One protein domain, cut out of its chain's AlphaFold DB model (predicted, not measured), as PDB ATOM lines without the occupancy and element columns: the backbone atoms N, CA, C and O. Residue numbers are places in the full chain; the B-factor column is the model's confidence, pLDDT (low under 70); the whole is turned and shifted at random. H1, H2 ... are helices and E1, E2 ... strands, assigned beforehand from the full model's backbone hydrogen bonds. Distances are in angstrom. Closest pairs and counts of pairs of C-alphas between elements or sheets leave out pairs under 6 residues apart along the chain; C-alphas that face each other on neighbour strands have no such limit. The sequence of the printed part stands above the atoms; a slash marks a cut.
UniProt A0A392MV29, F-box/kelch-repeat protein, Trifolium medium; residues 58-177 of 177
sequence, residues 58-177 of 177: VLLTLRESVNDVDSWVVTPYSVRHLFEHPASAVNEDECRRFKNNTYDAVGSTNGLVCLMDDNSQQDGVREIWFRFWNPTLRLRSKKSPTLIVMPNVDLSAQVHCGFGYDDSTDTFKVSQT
ATOM      1  N   VAL A  58      -4.770  -6.965  -5.576       79.94
ATOM      2  CA  VAL A  58      -5.702  -5.843  -5.449       79.94
ATOM      3  C   VAL A  58      -4.931  -4.540  -5.559       79.94
ATOM      4  O   VAL A  58      -3.763  -4.470  -5.175       79.94
ATOM      5  N   LEU A  59      -5.564  -3.505  -6.093       81.81
ATOM      6  CA  LEU A  59      -5.018  -2.158  -6.056       81.81
ATOM      7  C   LEU A  59      -5.444  -1.509  -4.738       81.81
ATOM      8  O   LEU A  59      -6.637  -1.360  -4.491       81.81
ATOM      9  N   LEU A  60      -4.482  -1.158  -3.891       80.38
ATOM     10  CA  LEU A  60      -4.737  -0.415  -2.663       80.38
ATOM     11  C   LEU A  60      -4.473   1.066  -2.910       80.38
ATOM     12  O   LEU A  60      -3.398   1.425  -3.398       80.38
ATOM     13  N   THR A  61      -5.442   1.895  -2.535       79.38
ATOM     14  CA  THR A  61      -5.314   3.352  -2.472       79.38
ATOM     15  C   THR A  61      -5.362   3.750  -1.004       79.38
ATOM     16  O   THR A  61      -6.334   3.462  -0.308       79.38
ATOM     17  N   LEU A  62      -4.284   4.349  -0.518       76.81
ATOM     18  CA  LEU A  62      -4.077   4.678   0.888       76.81
ATOM     19  C   LEU A  62      -3.853   6.182   1.017       76.81
ATOM     20  O   LEU A  62      -3.130   6.762   0.207       76.81
ATOM     21  N   ARG A  63      -4.431   6.797   2.050       76.50
ATOM     22  CA  ARG A  63      -4.100   8.167   2.455       76.50
ATOM     23  C   ARG A  63      -3.011   8.110   3.517       76.50
ATOM     24  O   ARG A  63      -3.212   7.525   4.578       76.50
ATOM     25  N   GLU A  64      -1.862   8.700   3.223       76.25
ATOM     26  CA  GLU A  64      -0.750   8.865   4.157       76.25
ATOM     27  C   GLU A  64      -0.635  10.344   4.533       76.25
ATOM     28  O   GLU A  64      -0.466  11.182   3.646       76.25
ATOM     29  N   SER A  65      -0.674  10.656   5.830       75.56
ATOM     30  CA  SER A  65      -0.356  11.988   6.351       75.56
ATOM     31  C   SER A  65       1.044  11.961   6.957       75.56
ATOM     32  O   SER A  65       1.307  11.205   7.895       75.56
ATOM     33  N   VAL A  66       1.967  12.736   6.384       75.06
ATOM     34  CA  VAL A  66       3.340  12.883   6.892       75.06
ATOM     35  C   VAL A  66       3.630  14.372   7.024       75.06
ATOM     36  O   VAL A  66       3.575  15.091   6.031       75.06
ATOM     37  N   ASN A  67       3.971  14.830   8.233       79.25
ATOM     38  CA  ASN A  67       4.245  16.243   8.532       79.25
ATOM     39  C   ASN A  67       3.107  17.192   8.091       79.25
ATOM     40  O   ASN A  67       3.374  18.189   7.426       79.25
ATOM     41  N   ASP A  68       1.852  16.850   8.402       75.44
ATOM     42  CA  ASP A  68       0.634  17.583   7.996       75.44
ATOM     43  C   ASP A  68       0.414  17.722   6.478       75.44
ATOM     44  O   ASP A  68      -0.474  18.445   6.028       75.44
ATOM     45  N   VAL A  69       1.176  16.986   5.665       73.19
ATOM     46  CA  VAL A  69       0.941  16.873   4.225       73.19
ATOM     47  C   VAL A  69       0.235  15.556   3.947       73.19
ATOM     48  O   VAL A  69       0.810  14.474   4.100       73.19
ATOM     49  N   ASP A  70      -1.020  15.657   3.514       73.44
ATOM     50  CA  ASP A  70      -1.772  14.525   2.991       73.44
ATOM     51  C   ASP A  70      -1.247  14.121   1.610       73.44
ATOM     52  O   ASP A  70      -1.044  14.947   0.716       73.44
ATOM     53  N   SER A  71      -1.040  12.821   1.429       74.88
ATOM     54  CA  SER A  71      -0.638  12.228   0.162       74.88
ATOM     55  C   SER A  71      -1.418  10.950  -0.105       74.88
ATOM     56  O   SER A  71      -1.728  10.189   0.814       74.88
ATOM     57  N   TRP A  72      -1.715  10.700  -1.376       77.00
ATOM     58  CA  TRP A  72      -2.322   9.452  -1.806       77.00
ATOM     59  C   TRP A  72      -1.246   8.508  -2.328       77.00
ATOM     60  O   TRP A  72      -0.315   8.883  -3.051       77.00
ATOM     61  N   VAL A  73      -1.366   7.247  -1.932       78.38
ATOM     62  CA  VAL A  73      -0.478   6.177  -2.360       78.38
ATOM     63  C   VAL A  73      -1.296   5.099  -3.028       78.38
ATOM     64  O   VAL A  73      -2.175   4.500  -2.416       78.38
ATOM     65  N   VAL A  74      -0.947   4.812  -4.278       80.06
ATOM     66  CA  VAL A  74      -1.530   3.710  -5.039       80.06
ATOM     67  C   VAL A  74      -0.492   2.599  -5.165       80.06
ATOM     68  O   VAL A  74       0.636   2.838  -5.609       80.06
ATOM     69  N   THR A  75      -0.846   1.375  -4.770       79.50
ATOM     70  CA  THR A  75       0.067   0.225  -4.830       79.50
ATOM     71  C   THR A  75      -0.669  -1.095  -5.095       79.50
ATOM     72  O   THR A  75      -1.699  -1.360  -4.475       79.50
ATOM     73  N   PRO A  76      -0.179  -1.962  -6.002       79.56
ATOM     74  CA  PRO A  76      -0.697  -3.317  -6.132       79.56
ATOM     75  C   PRO A  76      -0.227  -4.183  -4.955       79.56
ATOM     76  O   PRO A  76       0.967  -4.249  -4.660       79.56
ATOM     77  N   TYR A  77      -1.149  -4.913  -4.336       77.94
ATOM     78  CA  TYR A  77      -0.895  -5.755  -3.172       77.94
ATOM     79  C   TYR A  77      -1.434  -7.168  -3.383       77.94
ATOM     80  O   TYR A  77      -2.501  -7.350  -3.959       77.94
ATOM     81  N   SER A  78      -0.694  -8.187  -2.940       79.94
ATOM     82  CA  SER A  78      -1.113  -9.584  -3.087       79.94
ATOM     83  C   SER A  78      -2.304  -9.890  -2.176       79.94
ATOM     84  O   SER A  78      -2.209  -9.774  -0.961       79.94
ATOM     85  N   VAL A  79      -3.405 -10.352  -2.760       79.62
ATOM     86  CA  VAL A  79      -4.606 -10.834  -2.066       79.62
ATOM     87  C   VAL A  79      -4.271 -11.986  -1.126       79.62
ATOM     88  O   VAL A  79      -4.755 -12.017  -0.002       79.62
ATOM     89  N   ARG A  80      -3.405 -12.917  -1.548       80.19
ATOM     90  CA  ARG A  80      -2.971 -14.026  -0.680       80.19
ATOM     91  C   ARG A  80      -2.257 -13.502   0.560       80.19
ATOM     92  O   ARG A  80      -2.607 -13.876   1.669       80.19
ATOM     93  N   HIS A  81      -1.333 -12.565   0.359       77.06
ATOM     94  CA  HIS A  81      -0.597 -11.955   1.460       77.06
ATOM     95  C   HIS A  81      -1.519 -11.141   2.378       77.06
ATOM     96  O   HIS A  81      -1.318 -11.134   3.586       77.06
ATOM     97  N   LEU A  82      -2.553 -10.499   1.821       77.25
ATOM     98  CA  LEU A  82      -3.565  -9.774   2.592       77.25
ATOM     99  C   LEU A  82      -4.352 -10.710   3.516       77.25
ATOM    100  O   LEU A  82      -4.604 -10.359   4.662       77.25
ATOM    101  N   PHE A  83      -4.714 -11.901   3.032       79.62
ATOM    102  CA  PHE A  83      -5.412 -12.903   3.841       79.62
ATOM    103  C   PHE A  83      -4.505 -13.574   4.876       79.62
ATOM    104  O   PHE A  83      -4.952 -13.845   5.986       79.62
ATOM    105  N   GLU A  84      -3.246 -13.837   4.529       83.19
ATOM    106  CA  GLU A  84      -2.276 -14.475   5.428       83.19
ATOM    107  C   GLU A  84      -1.769 -13.510   6.515       83.19
ATOM    108  O   GLU A  84      -1.521 -13.929   7.644       83.19
ATOM    109  N   HIS A  85      -1.648 -12.214   6.201       78.12
ATOM    110  CA  HIS A  85      -1.056 -11.199   7.080       78.12
ATOM    111  C   HIS A  85      -1.862  -9.882   7.089       78.12
ATOM    112  O   HIS A  85      -1.334  -8.832   6.697       78.12
ATOM    113  N   PRO A  86      -3.116  -9.885   7.583       69.25
ATOM    114  CA  PRO A  86      -4.020  -8.730   7.508       69.25
ATOM    115  C   PRO A  86      -3.538  -7.498   8.292       69.25
ATOM    116  O   PRO A  86      -3.940  -6.383   7.982       69.25
ATOM    117  N   ALA A  87      -2.666  -7.689   9.290       63.25
ATOM    118  CA  ALA A  87      -2.098  -6.621  10.117       63.25
ATOM    119  C   ALA A  87      -0.651  -6.248   9.743       63.25
ATOM    120  O   ALA A  87      -0.037  -5.426  10.425       63.25
ATOM    121  N   SER A  88      -0.079  -6.848   8.691       60.28
ATOM    122  CA  SER A  88       1.235  -6.413   8.220       60.28
ATOM    123  C   SER A  88       1.108  -5.004   7.643       60.28
ATOM    124  O   SER A  88       0.423  -4.784   6.644       60.28
ATOM    125  N   ALA A  89       1.748  -4.031   8.299       54.56
ATOM    126  CA  ALA A  89       1.980  -2.726   7.700       54.56
ATOM    127  C   ALA A  89       2.582  -2.953   6.308       54.56
ATOM    128  O   ALA A  89       3.406  -3.857   6.134       54.56
ATOM    129  N   VAL A  90       2.144  -2.176   5.313       55.78
ATOM    130  CA  VAL A  90       2.712  -2.184   3.957       55.78
ATOM    131  C   VAL A  90       4.157  -1.681   4.058       55.78
ATOM    132  O   VAL A  90       4.457  -0.514   3.799       55.78
ATOM    133  N   ASN A  91       5.047  -2.560   4.513       52.44
ATOM    134  CA  ASN A  91       6.457  -2.298   4.703       52.44
ATOM    135  C   ASN A  91       7.148  -2.470   3.355       52.44
ATOM    136  O   ASN A  91       7.254  -3.563   2.807       52.44
ATOM    137  N   GLU A  92       7.523  -1.313   2.816       49.66
ATOM    138  CA  GLU A  92       8.885  -1.045   2.357       49.66
ATOM    139  C   GLU A  92       9.498  -2.100   1.429       49.66
ATOM    140  O   GLU A  92      10.519  -2.714   1.703       49.66
ATOM    141  N   ASP A  93       8.892  -2.247   0.256       47.41
ATOM    142  CA  ASP A  93       9.658  -2.588  -0.938       47.41
ATOM    143  C   ASP A  93       9.350  -1.490  -1.971       47.41
ATOM    144  O   ASP A  93       8.402  -1.577  -2.762       47.41
ATOM    145  N   GLU A  94      10.074  -0.368  -1.835       47.34
ATOM    146  CA  GLU A  94       9.924   0.959  -2.470       47.34
ATOM    147  C   GLU A  94      10.053   0.960  -4.003       47.34
ATOM    148  O   GLU A  94      10.849   1.660  -4.627       47.34
ATOM    149  N   CYS A  95       9.267   0.134  -4.671       46.00
ATOM    150  CA  CYS A  95       9.469  -0.139  -6.082       46.00
ATOM    151  C   CYS A  95       8.166  -0.213  -6.876       46.00
ATOM    152  O   CYS A  95       8.206  -0.354  -8.100       46.00
ATOM    153  N   ARG A  96       7.013  -0.102  -6.205       55.59
ATOM    154  CA  ARG A  96       5.692  -0.037  -6.847       55.59
ATOM    155  C   ARG A  96       4.745   0.983  -6.224       55.59
ATOM    156  O   ARG A  96       3.591   1.002  -6.610       55.59
ATOM    157  N   ARG A  97       5.182   1.819  -5.283       63.72
ATOM    158  CA  ARG A  97       4.324   2.893  -4.772       63.72
ATOM    159  C   ARG A  97       4.257   4.003  -5.812       63.72
ATOM    160  O   ARG A  97       5.289   4.539  -6.216       63.72
ATOM    161  N   PHE A  98       3.054   4.358  -6.234       67.94
ATOM    162  CA  PHE A  98       2.819   5.652  -6.847       67.94
ATOM    163  C   PHE A  98       2.447   6.613  -5.720       67.94
ATOM    164  O   PHE A  98       1.308   6.609  -5.265       67.94
ATOM    165  N   LYS A  99       3.436   7.364  -5.220       65.38
ATOM    166  CA  LYS A  99       3.218   8.415  -4.222       65.38
ATOM    167  C   LYS A  99       2.992   9.730  -4.947       65.38
ATOM    168  O   LYS A  99       3.861  10.167  -5.708       65.38
ATOM    169  N   ASN A 100       1.821  10.320  -4.757       65.44
ATOM    170  CA  ASN A 100       1.535  11.645  -5.271       65.44
ATOM    171  C   ASN A 100       0.406  12.311  -4.486       65.44
ATOM    172  O   ASN A 100      -0.513  11.647  -4.025       65.44
ATOM    173  N   ASN A 101       0.464  13.629  -4.354       62.47
ATOM    174  CA  ASN A 101      -0.467  14.365  -3.505       62.47
ATOM    175  C   ASN A 101      -1.798  14.673  -4.210       62.47
ATOM    176  O   ASN A 101      -2.705  15.183  -3.568       62.47
ATOM    177  N   THR A 102      -1.919  14.371  -5.508       65.31
ATOM    178  CA  THR A 102      -3.031  14.863  -6.342       65.31
ATOM    179  C   THR A 102      -3.772  13.791  -7.141       65.31
ATOM    180  O   THR A 102      -4.670  14.138  -7.896       65.31
ATOM    181  N   TYR A 103      -3.407  12.507  -7.026       74.56
ATOM    182  CA  TYR A 103      -3.937  11.481  -7.932       74.56
ATOM    183  C   TYR A 103      -4.798  10.451  -7.224       74.56
ATOM    184  O   TYR A 103      -4.320   9.759  -6.325       74.56
ATOM    185  N   ASP A 104      -5.986  10.245  -7.775       79.81
ATOM    186  CA  ASP A 104      -6.866   9.136  -7.448       79.81
ATOM    187  C   ASP A 104      -6.737   8.012  -8.480       79.81
ATOM    188  O   ASP A 104      -6.555   8.231  -9.683       79.81
ATOM    189  N   ALA A 105      -6.831   6.767  -8.012       86.44
ATOM    190  CA  ALA A 105      -6.918   5.618  -8.900       86.44
ATOM    191  C   ALA A 105      -8.360   5.452  -9.390       86.44
ATOM    192  O   ALA A 105      -9.251   5.135  -8.608       86.44
ATOM    193  N   VAL A 106      -8.568   5.596 -10.699       88.38
ATOM    194  CA  VAL A 106      -9.869   5.353 -11.347       88.38
ATOM    195  C   VAL A 106     -10.169   3.855 -11.392       88.38
ATOM    196  O   VAL A 106     -11.299   3.413 -11.219       88.38
ATOM    197  N   GLY A 107      -9.134   3.050 -11.637       87.25
ATOM    198  CA  GLY A 107      -9.252   1.603 -11.716       87.25
ATOM    199  C   GLY A 107      -8.035   0.953 -12.359       87.25
ATOM    200  O   GLY A 107      -7.072   1.618 -12.753       87.25
ATOM    201  N   SER A 108      -8.086  -0.372 -12.487       87.00
ATOM    202  CA  SER A 108      -7.046  -1.154 -13.151       87.00
ATOM    203  C   SER A 108      -7.630  -2.157 -14.133       87.00
ATOM    204  O   SER A 108      -8.556  -2.885 -13.781       87.00
ATOM    205  N   THR A 109      -7.036  -2.266 -15.318       86.25
ATOM    206  CA  THR A 109      -7.356  -3.311 -16.296       86.25
ATOM    207  C   THR A 109      -6.084  -3.817 -16.975       86.25
ATOM    208  O   THR A 109      -5.157  -3.047 -17.221       86.25
ATOM    209  N   ASN A 110      -5.989  -5.130 -17.208       82.44
ATOM    210  CA  ASN A 110      -4.846  -5.796 -17.857       82.44
ATOM    211  C   ASN A 110      -3.464  -5.407 -17.284       82.44
ATOM    212  O   ASN A 110      -2.470  -5.304 -18.001       82.44
ATOM    213  N   GLY A 111      -3.394  -5.164 -15.969       81.12
ATOM    214  CA  GLY A 111      -2.164  -4.760 -15.274       81.12
ATOM    215  C   GLY A 111      -1.762  -3.289 -15.456       81.12
ATOM    216  O   GLY A 111      -0.735  -2.873 -14.913       81.12
ATOM    217  N   LEU A 112      -2.556  -2.498 -16.180       87.56
ATOM    218  CA  LEU A 112      -2.462  -1.043 -16.239       87.56
ATOM    219  C   LEU A 112      -3.398  -0.411 -15.212       87.56
ATOM    220  O   LEU A 112      -4.526  -0.856 -15.026       87.56
ATOM    221  N   VAL A 113      -2.924   0.648 -14.567       89.25
ATOM    222  CA  VAL A 113      -3.683   1.468 -13.621       89.25
ATOM    223  C   VAL A 113      -3.946   2.822 -14.265       89.25
ATOM    224  O   VAL A 113      -3.009   3.461 -14.754       89.25
ATOM    225  N   CYS A 114      -5.200   3.264 -14.266       91.44
ATOM    226  CA  CYS A 114      -5.568   4.619 -14.656       91.44
ATOM    227  C   CYS A 114      -5.594   5.517 -13.421       91.44
ATOM    228  O   CYS A 114      -6.225   5.196 -12.414       91.44
ATOM    229  N   LEU A 115      -4.865   6.622 -13.516       89.50
ATOM    230  CA  LEU A 115      -4.738   7.635 -12.483       89.50
ATOM    231  C   LEU A 115      -5.380   8.922 -12.997       89.50
ATOM    232  O   LEU A 115      -5.118   9.312 -14.139       89.50
ATOM    233  N   MET A 116      -6.173   9.563 -12.153       88.06
ATOM    234  CA  MET A 116      -6.854  10.827 -12.401       88.06
ATOM    235  C   MET A 116      -6.311  11.876 -11.445       88.06
ATOM    236  O   MET A 116      -6.108  11.581 -10.276       88.06
ATOM    237  N   ASP A 117      -6.087  13.076 -11.951       86.62
ATOM    238  CA  ASP A 117      -5.801  14.264 -11.154       86.62
ATOM    239  C   ASP A 117      -6.966  15.232 -11.387       86.62
ATOM    240  O   ASP A 117      -7.308  15.500 -12.544       86.62
ATOM    241  N   ASP A 118      -7.624  15.650 -10.304       82.69
ATOM    242  CA  ASP A 118      -8.746  16.597 -10.297       82.69
ATOM    243  C   ASP A 118      -8.317  17.819  -9.484       82.69
ATOM    244  O   ASP A 118      -8.317  17.801  -8.249       82.69
ATOM    245  N   ASN A 119      -7.896  18.867 -10.190       79.88
ATOM    246  CA  ASN A 119      -7.484  20.112  -9.565       79.88
ATOM    247  C   ASN A 119      -8.620  21.136  -9.642       79.88
ATOM    248  O   ASN A 119      -9.010  21.572 -10.731       79.88
ATOM    249  N   SER A 120      -9.126  21.548  -8.481       74.25
ATOM    250  CA  SER A 120     -10.130  22.605  -8.374       74.25
ATOM    251  C   SER A 120      -9.470  23.981  -8.318       74.25
ATOM    252  O   SER A 120      -8.706  24.267  -7.392       74.25
ATOM    253  N   GLN A 121      -9.805  24.848  -9.267       72.88
ATOM    254  CA  GLN A 121      -9.382  26.244  -9.281       72.88
ATOM    255  C   GLN A 121     -10.313  27.116  -8.412       72.88
ATOM    256  O   GLN A 121     -11.430  26.723  -8.064       72.88
ATOM    257  N   GLN A 122      -9.849  28.315  -8.037       71.56
ATOM    258  CA  GLN A 122     -10.577  29.235  -7.140       71.56
ATOM    259  C   GLN A 122     -11.924  29.721  -7.701       71.56
ATOM    260  O   GLN A 122     -12.829  30.047  -6.940       71.56
ATOM    261  N   ASP A 123     -12.057  29.764  -9.021       75.56
ATOM    262  CA  ASP A 123     -13.249  30.154  -9.776       75.56
ATOM    263  C   ASP A 123     -14.260  29.004  -9.949       75.56
ATOM    264  O   ASP A 123     -15.270  29.155 -10.635       75.56
ATOM    265  N   GLY A 124     -14.016  27.853  -9.311       75.62
ATOM    266  CA  GLY A 124     -14.882  26.674  -9.369       75.62
ATOM    267  C   GLY A 124     -14.714  25.843 -10.642       75.62
ATOM    268  O   GLY A 124     -15.377  24.815 -10.792       75.62
ATOM    269  N   VAL A 125     -13.818  26.252 -11.543       81.69
ATOM    270  CA  VAL A 125     -13.418  25.457 -12.706       81.69
ATOM    271  C   VAL A 125     -12.575  24.278 -12.228       81.69
ATOM    272  O   VAL A 125     -11.651  24.442 -11.431       81.69
ATOM    273  N   ARG A 126     -12.884  23.074 -12.712       82.75
ATOM    274  CA  ARG A 126     -12.061  21.887 -12.462       82.75
ATOM    275  C   ARG A 126     -11.295  21.500 -13.707       82.75
ATOM    276  O   ARG A 126     -11.861  21.409 -14.799       82.75
ATOM    277  N   GLU A 127     -10.015  21.230 -13.521       86.75
ATOM    278  CA  GLU A 127      -9.141  20.685 -14.549       86.75
ATOM    279  C   GLU A 127      -8.845  19.228 -14.227       86.75
ATOM    280  O   GLU A 127      -8.161  18.918 -13.251       86.75
ATOM    281  N   ILE A 128      -9.348  18.336 -15.078       87.31
ATOM    282  CA  ILE A 128      -9.212  16.895 -14.908       87.31
ATOM    283  C   ILE A 128      -8.328  16.347 -16.010       87.31
ATOM    284  O   ILE A 128      -8.514  16.641 -17.191       87.31
ATOM    285  N   TRP A 129      -7.372  15.506 -15.658       89.00
ATOM    286  CA  TRP A 129      -6.570  14.807 -16.651       89.00
ATOM    287  C   TRP A 129      -6.156  13.432 -16.146       89.00
ATOM    288  O   TRP A 129      -6.103  13.154 -14.949       89.00
ATOM    289  N   PHE A 130      -5.851  12.552 -17.095       91.06
ATOM    290  CA  PHE A 130      -5.587  11.147 -16.834       91.06
ATOM    291  C   PHE A 130      -4.165  10.772 -17.227       91.06
ATOM    292  O   PHE A 130      -3.539  11.364 -18.113       91.06
ATOM    293  N   ARG A 131      -3.643   9.724 -16.599       90.44
ATOM    294  CA  ARG A 131      -2.452   9.020 -17.076       90.44
ATOM    295  C   ARG A 131      -2.530   7.542 -16.740       90.44
ATOM    296  O   ARG A 131      -3.191   7.137 -15.789       90.44
ATOM    297  N   PHE A 132      -1.770   6.745 -17.473       90.94
ATOM    298  CA  PHE A 132      -1.609   5.329 -17.195       90.94
ATOM    299  C   PHE A 132      -0.295   5.061 -16.477       90.94
ATOM    300  O   PHE A 132       0.749   5.652 -16.777       90.94
ATOM    301  N   TRP A 133      -0.350   4.123 -15.544       88.81
ATOM    302  CA  TRP A 133       0.796   3.596 -14.834       88.81
ATOM    303  C   TRP A 133       0.808   2.074 -14.947       88.81
ATOM    304  O   TRP A 133      -0.204   1.412 -14.733       88.81
ATOM    305  N   ASN A 134       1.964   1.513 -15.298       87.00
ATOM    306  CA  ASN A 134       2.209   0.080 -15.264       87.00
ATOM    307  C   ASN A 134       3.099  -0.230 -14.048       87.00
ATOM    308  O   ASN A 134       4.311   0.003 -14.122       87.00
ATOM    309  N   PRO A 135       2.551  -0.770 -12.944       79.44
ATOM    310  CA  PRO A 135       3.328  -1.064 -11.737       79.44
ATOM    311  C   PRO A 135       4.418  -2.116 -11.955       79.44
ATOM    312  O   PRO A 135       5.443  -2.118 -11.273       79.44
ATOM    313  N   THR A 136       4.200  -3.023 -12.906       77.56
ATOM    314  CA  THR A 136       5.109  -4.135 -13.194       77.56
ATOM    315  C   THR A 136       6.326  -3.668 -13.979       77.56
ATOM    316  O   THR A 136       7.448  -4.067 -13.671       77.56
ATOM    317  N   LEU A 137       6.100  -2.795 -14.963       77.81
ATOM    318  CA  LEU A 137       7.142  -2.202 -15.801       77.81
ATOM    319  C   LEU A 137       7.727  -0.916 -15.203       77.81
ATOM    320  O   LEU A 137       8.739  -0.423 -15.690       77.81
ATOM    321  N   ARG A 138       7.080  -0.356 -14.173       78.44
ATOM    322  CA  ARG A 138       7.355   0.977 -13.609       78.44
ATOM    323  C   ARG A 138       7.312   2.093 -14.658       78.44
ATOM    324  O   ARG A 138       7.963   3.125 -14.519       78.44
ATOM    325  N   LEU A 139       6.522   1.887 -15.710       82.56
ATOM    326  CA  LEU A 139       6.345   2.845 -16.794       82.56
ATOM    327  C   LEU A 139       5.117   3.708 -16.544       82.56
ATOM    328  O   LEU A 139       4.137   3.275 -15.937       82.56
ATOM    329  N   ARG A 140       5.181   4.943 -17.036       85.50
ATOM    330  CA  ARG A 140       4.089   5.910 -16.963       85.50
ATOM    331  C   ARG A 140       3.866   6.498 -18.341       85.50
ATOM    332  O   ARG A 140       4.832   6.833 -19.026       85.50
ATOM    333  N   SER A 141       2.607   6.660 -18.723       89.31
ATOM    334  CA  SER A 141       2.275   7.412 -19.924       89.31
ATOM    335  C   SER A 141       2.540   8.906 -19.716       89.31
ATOM    336  O   SER A 141       2.709   9.400 -18.586       89.31
ATOM    337  N   LYS A 142       2.518   9.637 -20.833       89.50
ATOM    338  CA  LYS A 142       2.284  11.084 -20.828       89.50
ATOM    339  C   LYS A 142       0.890  11.379 -20.253       89.50
ATOM    340  O   LYS A 142       0.042  10.483 -20.207       89.50
ATOM    341  N   LYS A 143       0.683  12.616 -19.800       88.88
ATOM    342  CA  LYS A 143      -0.644  13.101 -19.399       88.88
ATOM    343  C   LYS A 143      -1.572  13.110 -20.618       88.88
ATOM    344  O   LYS A 143      -1.100  13.373 -21.728       88.88
ATOM    345  N   SER A 144      -2.849  12.812 -20.415       90.31
ATOM    346  CA  SER A 144      -3.887  13.066 -21.412       90.31
ATOM    347  C   SER A 144      -4.052  14.575 -21.628       90.31
ATOM    348  O   SER A 144      -3.574  15.370 -20.812       90.31
ATOM    349  N   PRO A 145      -4.763  14.989 -22.688       90.31
ATOM    350  CA  PRO A 145      -5.347  16.323 -22.734       90.31
ATOM    351  C   PRO A 145      -6.182  16.603 -21.477       90.31
ATOM    352  O   PRO A 145      -6.784  15.678 -20.918       90.31
ATOM    353  N   THR A 146      -6.196  17.865 -21.049       89.25
ATOM    354  CA  THR A 146      -6.994  18.333 -19.912       89.25
ATOM    355  C   THR A 146      -8.457  18.458 -20.317       89.25
ATOM    356  O   THR A 146      -8.781  19.066 -21.337       89.25
ATOM    357  N   LEU A 147      -9.332  17.892 -19.499       86.06
ATOM    358  CA  LEU A 147     -10.769  18.075 -19.542       86.06
ATOM    359  C   LEU A 147     -11.138  19.198 -18.569       86.06
ATOM    360  O   LEU A 147     -10.743  19.175 -17.407       86.06
ATOM    361  N   ILE A 148     -11.877  20.187 -19.063       86.31
ATOM    362  CA  ILE A 148     -12.304  21.342 -18.274       86.31
ATOM    363  C   ILE A 148     -13.768  21.136 -17.903       86.31
ATOM    364  O   ILE A 148     -14.622  21.035 -18.786       86.31
ATOM    365  N   VAL A 149     -14.054  21.087 -16.605       81.56
ATOM    366  CA  VAL A 149     -15.419  21.064 -16.076       81.56
ATOM    367  C   VAL A 149     -15.727  22.444 -15.522       81.56
ATOM    368  O   VAL A 149     -15.045  22.932 -14.621       81.56
ATOM    369  N   MET A 150     -16.747  23.090 -16.078       82.00
ATOM    370  CA  MET A 150     -17.194  24.385 -15.581       82.00
ATOM    371  C   MET A 150     -18.003  24.222 -14.288       82.00
ATOM    372  O   MET A 150     -18.698  23.212 -14.135       82.00
ATOM    373  N   PRO A 151     -17.945  25.201 -13.370       72.38
ATOM    374  CA  PRO A 151     -18.746  25.177 -12.155       72.38
ATOM    375  C   PRO A 151     -20.231  25.124 -12.518       72.38
ATOM    376  O   PRO A 151     -20.729  25.969 -13.262       72.38
ATOM    377  N   ASN A 152     -20.943  24.130 -11.989       68.25
ATOM    378  CA  ASN A 152     -22.399  24.126 -12.007       68.25
ATOM    379  C   ASN A 152     -22.888  24.680 -10.665       68.25
ATOM    380  O   ASN A 152     -22.346  24.311  -9.624       68.25
ATOM    381  N   VAL A 153     -23.875  25.575 -10.690       58.16
ATOM    382  CA  VAL A 153     -24.207  26.464  -9.558       58.16
ATOM    383  C   VAL A 153     -24.670  25.698  -8.302       58.16
ATOM    384  O   VAL A 153     -24.550  26.234  -7.207       58.16
ATOM    385  N   ASP A 154     -25.090  24.429  -8.427       52.88
ATOM    386  CA  ASP A 154     -25.816  23.728  -7.353       52.88
ATOM    387  C   ASP A 154     -25.278  22.359  -6.893       52.88
ATOM    388  O   ASP A 154     -25.907  21.728  -6.045       52.88
ATOM    389  N   LEU A 155     -24.127  21.858  -7.360       53.25
ATOM    390  CA  LEU A 155     -23.603  20.579  -6.852       53.25
ATOM    391  C   LEU A 155     -22.082  20.588  -6.712       53.25
ATOM    392  O   LEU A 155     -21.354  20.879  -7.660       53.25
ATOM    393  N   SER A 156     -21.598  20.137  -5.550       57.12
ATOM    394  CA  SER A 156     -20.251  19.587  -5.390       57.12
ATOM    395  C   SER A 156     -20.156  18.291  -6.204       57.12
ATOM    396  O   SER A 156     -20.190  17.191  -5.653       57.12
ATOM    397  N   ALA A 157     -20.144  18.403  -7.530       58.66
ATOM    398  CA  ALA A 157     -20.125  17.257  -8.420       58.66
ATOM    399  C   ALA A 157     -18.779  16.539  -8.256       58.66
ATOM    400  O   ALA A 157     -17.746  17.020  -8.720       58.66
ATOM    401  N   GLN A 158     -18.780  15.411  -7.544       65.25
ATOM    402  CA  GLN A 158     -17.690  14.451  -7.648       65.25
ATOM    403  C   GLN A 158     -17.745  13.870  -9.056       65.25
ATOM    404  O   GLN A 158     -18.778  13.353  -9.484       65.25
ATOM    405  N   VAL A 159     -16.648  13.998  -9.799       72.00
ATOM    406  CA  VAL A 159     -16.542  13.378 -11.114       72.00
ATOM    407  C   VAL A 159     -16.165  11.920 -10.908       72.00
ATOM    408  O   VAL A 159     -15.038  11.600 -10.534       72.00
ATOM    409  N   HIS A 160     -17.119  11.027 -11.153       78.31
ATOM    410  CA  HIS A 160     -16.846   9.602 -11.200       78.31
ATOM    411  C   HIS A 160     -16.444   9.208 -12.619       78.31
ATOM    412  O   HIS A 160     -17.104   9.546 -13.602       78.31
ATOM    413  N   CYS A 161     -15.317   8.510 -12.714       84.56
ATOM    414  CA  CYS A 161     -14.819   7.960 -13.962       84.56
ATOM    415  C   CYS A 161     -14.686   6.444 -13.835       84.56
ATOM    416  O   CYS A 161     -14.354   5.918 -12.775       84.56
ATOM    417  N   GLY A 162     -14.899   5.747 -14.943       87.06
ATOM    418  CA  GLY A 162     -14.573   4.341 -15.127       87.06
ATOM    419  C   GLY A 162     -13.373   4.183 -16.054       87.06
ATOM    420  O   GLY A 162     -13.146   5.004 -16.944       87.06
ATOM    421  N   PHE A 163     -12.612   3.105 -15.866       90.88
ATOM    422  CA  PHE A 163     -11.502   2.723 -16.735       90.88
ATOM    423  C   PHE A 163     -11.683   1.287 -17.221       90.88
ATOM    424  O   PHE A 163     -11.882   0.379 -16.416       90.88
ATOM    425  N   GLY A 164     -11.585   1.076 -18.533       89.88
ATOM    426  CA  GLY A 164     -11.804  -0.228 -19.151       89.88
ATOM    427  C   GLY A 164     -10.974  -0.444 -20.410       89.88
ATOM    428  O   GLY A 164     -10.352   0.474 -20.939       89.88
ATOM    429  N   TYR A 165     -10.961  -1.687 -20.880       88.56
ATOM    430  CA  TYR A 165     -10.373  -2.072 -22.158       88.56
ATOM    431  C   TYR A 165     -11.502  -2.464 -23.110       88.56
ATOM    432  O   TYR A 165     -12.432  -3.160 -22.707       88.56
ATOM    433  N   ASP A 166     -11.446  -1.959 -24.336       87.25
ATOM    434  CA  ASP A 166     -12.407  -2.252 -25.388       87.25
ATOM    435  C   ASP A 166     -11.798  -3.245 -26.379       87.25
ATOM    436  O   ASP A 166     -10.998  -2.868 -27.241       87.25
ATOM    437  N   ASP A 167     -12.227  -4.503 -26.266       82.88
ATOM    438  CA  ASP A 167     -11.791  -5.611 -27.120       82.88
ATOM    439  C   ASP A 167     -12.053  -5.348 -28.614       82.88
ATOM    440  O   ASP A 167     -11.331  -5.868 -29.463       82.88
ATOM    441  N   SER A 168     -13.073  -4.549 -28.957       84.75
ATOM    442  CA  SER A 168     -13.437  -4.286 -30.356       84.75
ATOM    443  C   SER A 168     -12.476  -3.325 -31.054       84.75
ATOM    444  O   SER A 168     -12.292  -3.411 -32.267       84.75
ATOM    445  N   THR A 169     -11.854  -2.420 -30.294       84.44
ATOM    446  CA  THR A 169     -10.916  -1.422 -30.830       84.44
ATOM    447  C   THR A 169      -9.468  -1.671 -30.429       84.44
ATOM    448  O   THR A 169      -8.595  -0.971 -30.931       84.44
ATOM    449  N   ASP A 170      -9.198  -2.653 -29.562       81.00
ATOM    450  CA  ASP A 170      -7.877  -2.894 -28.961       81.00
ATOM    451  C   ASP A 170      -7.334  -1.632 -28.258       81.00
ATOM    452  O   ASP A 170      -6.155  -1.281 -28.342       81.00
ATOM    453  N   THR A 171      -8.221  -0.889 -27.579       84.88
ATOM    454  CA  THR A 171      -7.858   0.356 -26.889       84.88
ATOM    455  C   THR A 171      -8.379   0.419 -25.462       84.88
ATOM    456  O   THR A 171      -9.411  -0.148 -25.109       84.88
ATOM    457  N   PHE A 172      -7.660   1.156 -24.619       84.69
ATOM    458  CA  PHE A 172      -8.116   1.503 -23.279       84.69
ATOM    459  C   PHE A 172      -8.987   2.760 -23.317       84.69
ATOM    460  O   PHE A 172      -8.624   3.745 -23.963       84.69
ATOM    461  N   LYS A 173     -10.104   2.748 -22.587       85.62
ATOM    462  CA  LYS A 173     -11.074   3.846 -22.529       85.62
ATOM    463  C   LYS A 173     -11.295   4.324 -21.099       85.62
ATOM    464  O   LYS A 173     -11.277   3.534 -20.155       85.62
ATOM    465  N   VAL A 174     -11.531   5.626 -20.973       80.62
ATOM    466  CA  VAL A 174     -11.997   6.280 -19.747       80.62
ATOM    467  C   VAL A 174     -13.377   6.862 -20.042       80.62
ATOM    468  O   VAL A 174     -13.542   7.541 -21.054       80.62
ATOM    469  N   SER A 175     -14.363   6.568 -19.200       80.12
ATOM    470  CA  SER A 175     -15.743   7.047 -19.346       80.12
ATOM    471  C   SER A 175     -16.186   7.785 -18.092       80.12
ATOM    472  O   SER A 175     -15.850   7.358 -16.993       80.12
ATOM    473  N   GLN A 176     -16.974   8.846 -18.240       66.44
ATOM    474  CA  GLN A 176     -17.646   9.491 -17.113       66.44
ATOM    475  C   GLN A 176     -18.911   8.698 -16.751       66.44
ATOM    476  O   GLN A 176     -19.603   8.224 -17.655       66.44
ATOM    477  N   THR A 177     -19.180   8.525 -15.458       56.53
ATOM    478  CA  THR A 177     -20.345   7.794 -14.919       56.53
ATOM    479  C   THR A 177     -21.197   8.683 -14.040       56.53
ATOM    480  O   THR A 177     -20.587   9.449 -13.261       56.53
TER     481      THR A 177
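AT A GLANCE: This is residues 58 to 177 of the 177 residues of the protein "F-box/kelch-repeat protein" of Trifolium medium (UniProt A0A392MV29). Three small antiparallel sheets stack in part, with the meander E4 E5 E6 E7 in the middle, the sheet E1 E2 E3 partly over one of its faces and the hairpin E8 E9 partly over the other. The short helix H1 lies at the far end of the hairpin E1 E2, where residues 83 to 89 stick out, and residues 166 to 171 stick out as the tip of E8 E9. The printed part has 120 residues, is mostly strand, and runs E1 E2 H1 E3 E4 E5 E6 E7 E8 E9, each sheet in chain order. It is flat, 48 by 45 by 24 A, and only just compact, close to loose, with a radius of gyration of the C-alphas of 16.2 A.

HOW THE PARTS SIT: Start with the hairpin of E1, residues 58 to 66, and E2, residues 69 to 78, where N 62 and O 73 are 2.8 A apart. H1, residues 79 to 84, only just is on this strongly twisted sheet and only grazes it; its O i to N i+4 pairs are within hydrogen-bond range. E3, residues 98 to 100, is the antiparallel neighbour of E2, with N 98 and O 74 at 2.9 A, within hydrogen-bond range. Next comes the meander, each strand the antiparallel neighbour of the one before: E4, residues 103 to 109, E5, residues 112 to 120, E6, residues 126 to 134, and E7, residues 147 to 149. Check N 104 and O 116 at 2.8 A, N 115 and O 131 at 2.9 A, and N 147 and O 128 at 2.7 A. The closest C-alphas of E2 and E4, Trp 72 and Tyr 103, are 6.7 A apart. Last is the hairpin of E8, residues 161 to 166, and E9, residues 171 to 176, with N 162 and O 175 at 2.8 A. The closest C-alphas of E4 and E8, Gly 107 and Phe 163, are 5.6 A apart. The three sheets form a stack of sheets, face to face in turn, the strands at 25 and 26 degrees across the two pairs.

IN THESE COORDINATES: Find C-alpha 58 at (-5.702, -5.843, -5.449); E1 runs 24.2 A from there, and E2 runs 27.5 A. H1 is 8.7 A long and E3 6.3 A. E4 starts at C-alpha 103, (-3.937, 11.481, -7.932), and spans 17.3 A; E5 spans 26.1 A, E6 26.2 A and E7 6.5 A. E8 spans 15.5 A, and E9 16.6 A, ending at C-alpha 176, (-17.646, 9.491, -17.113).

THE WHOLE: The C-alphas of Glu 84 and Val 153, the two farthest apart, are 48.8 A apart. The printed part has no cut; H1 to E3, E6 to E7 and E7 to E8 are long links. The model's pLDDT is under 70 at residues 86 to 102, 152 to 158 and 176 to 177.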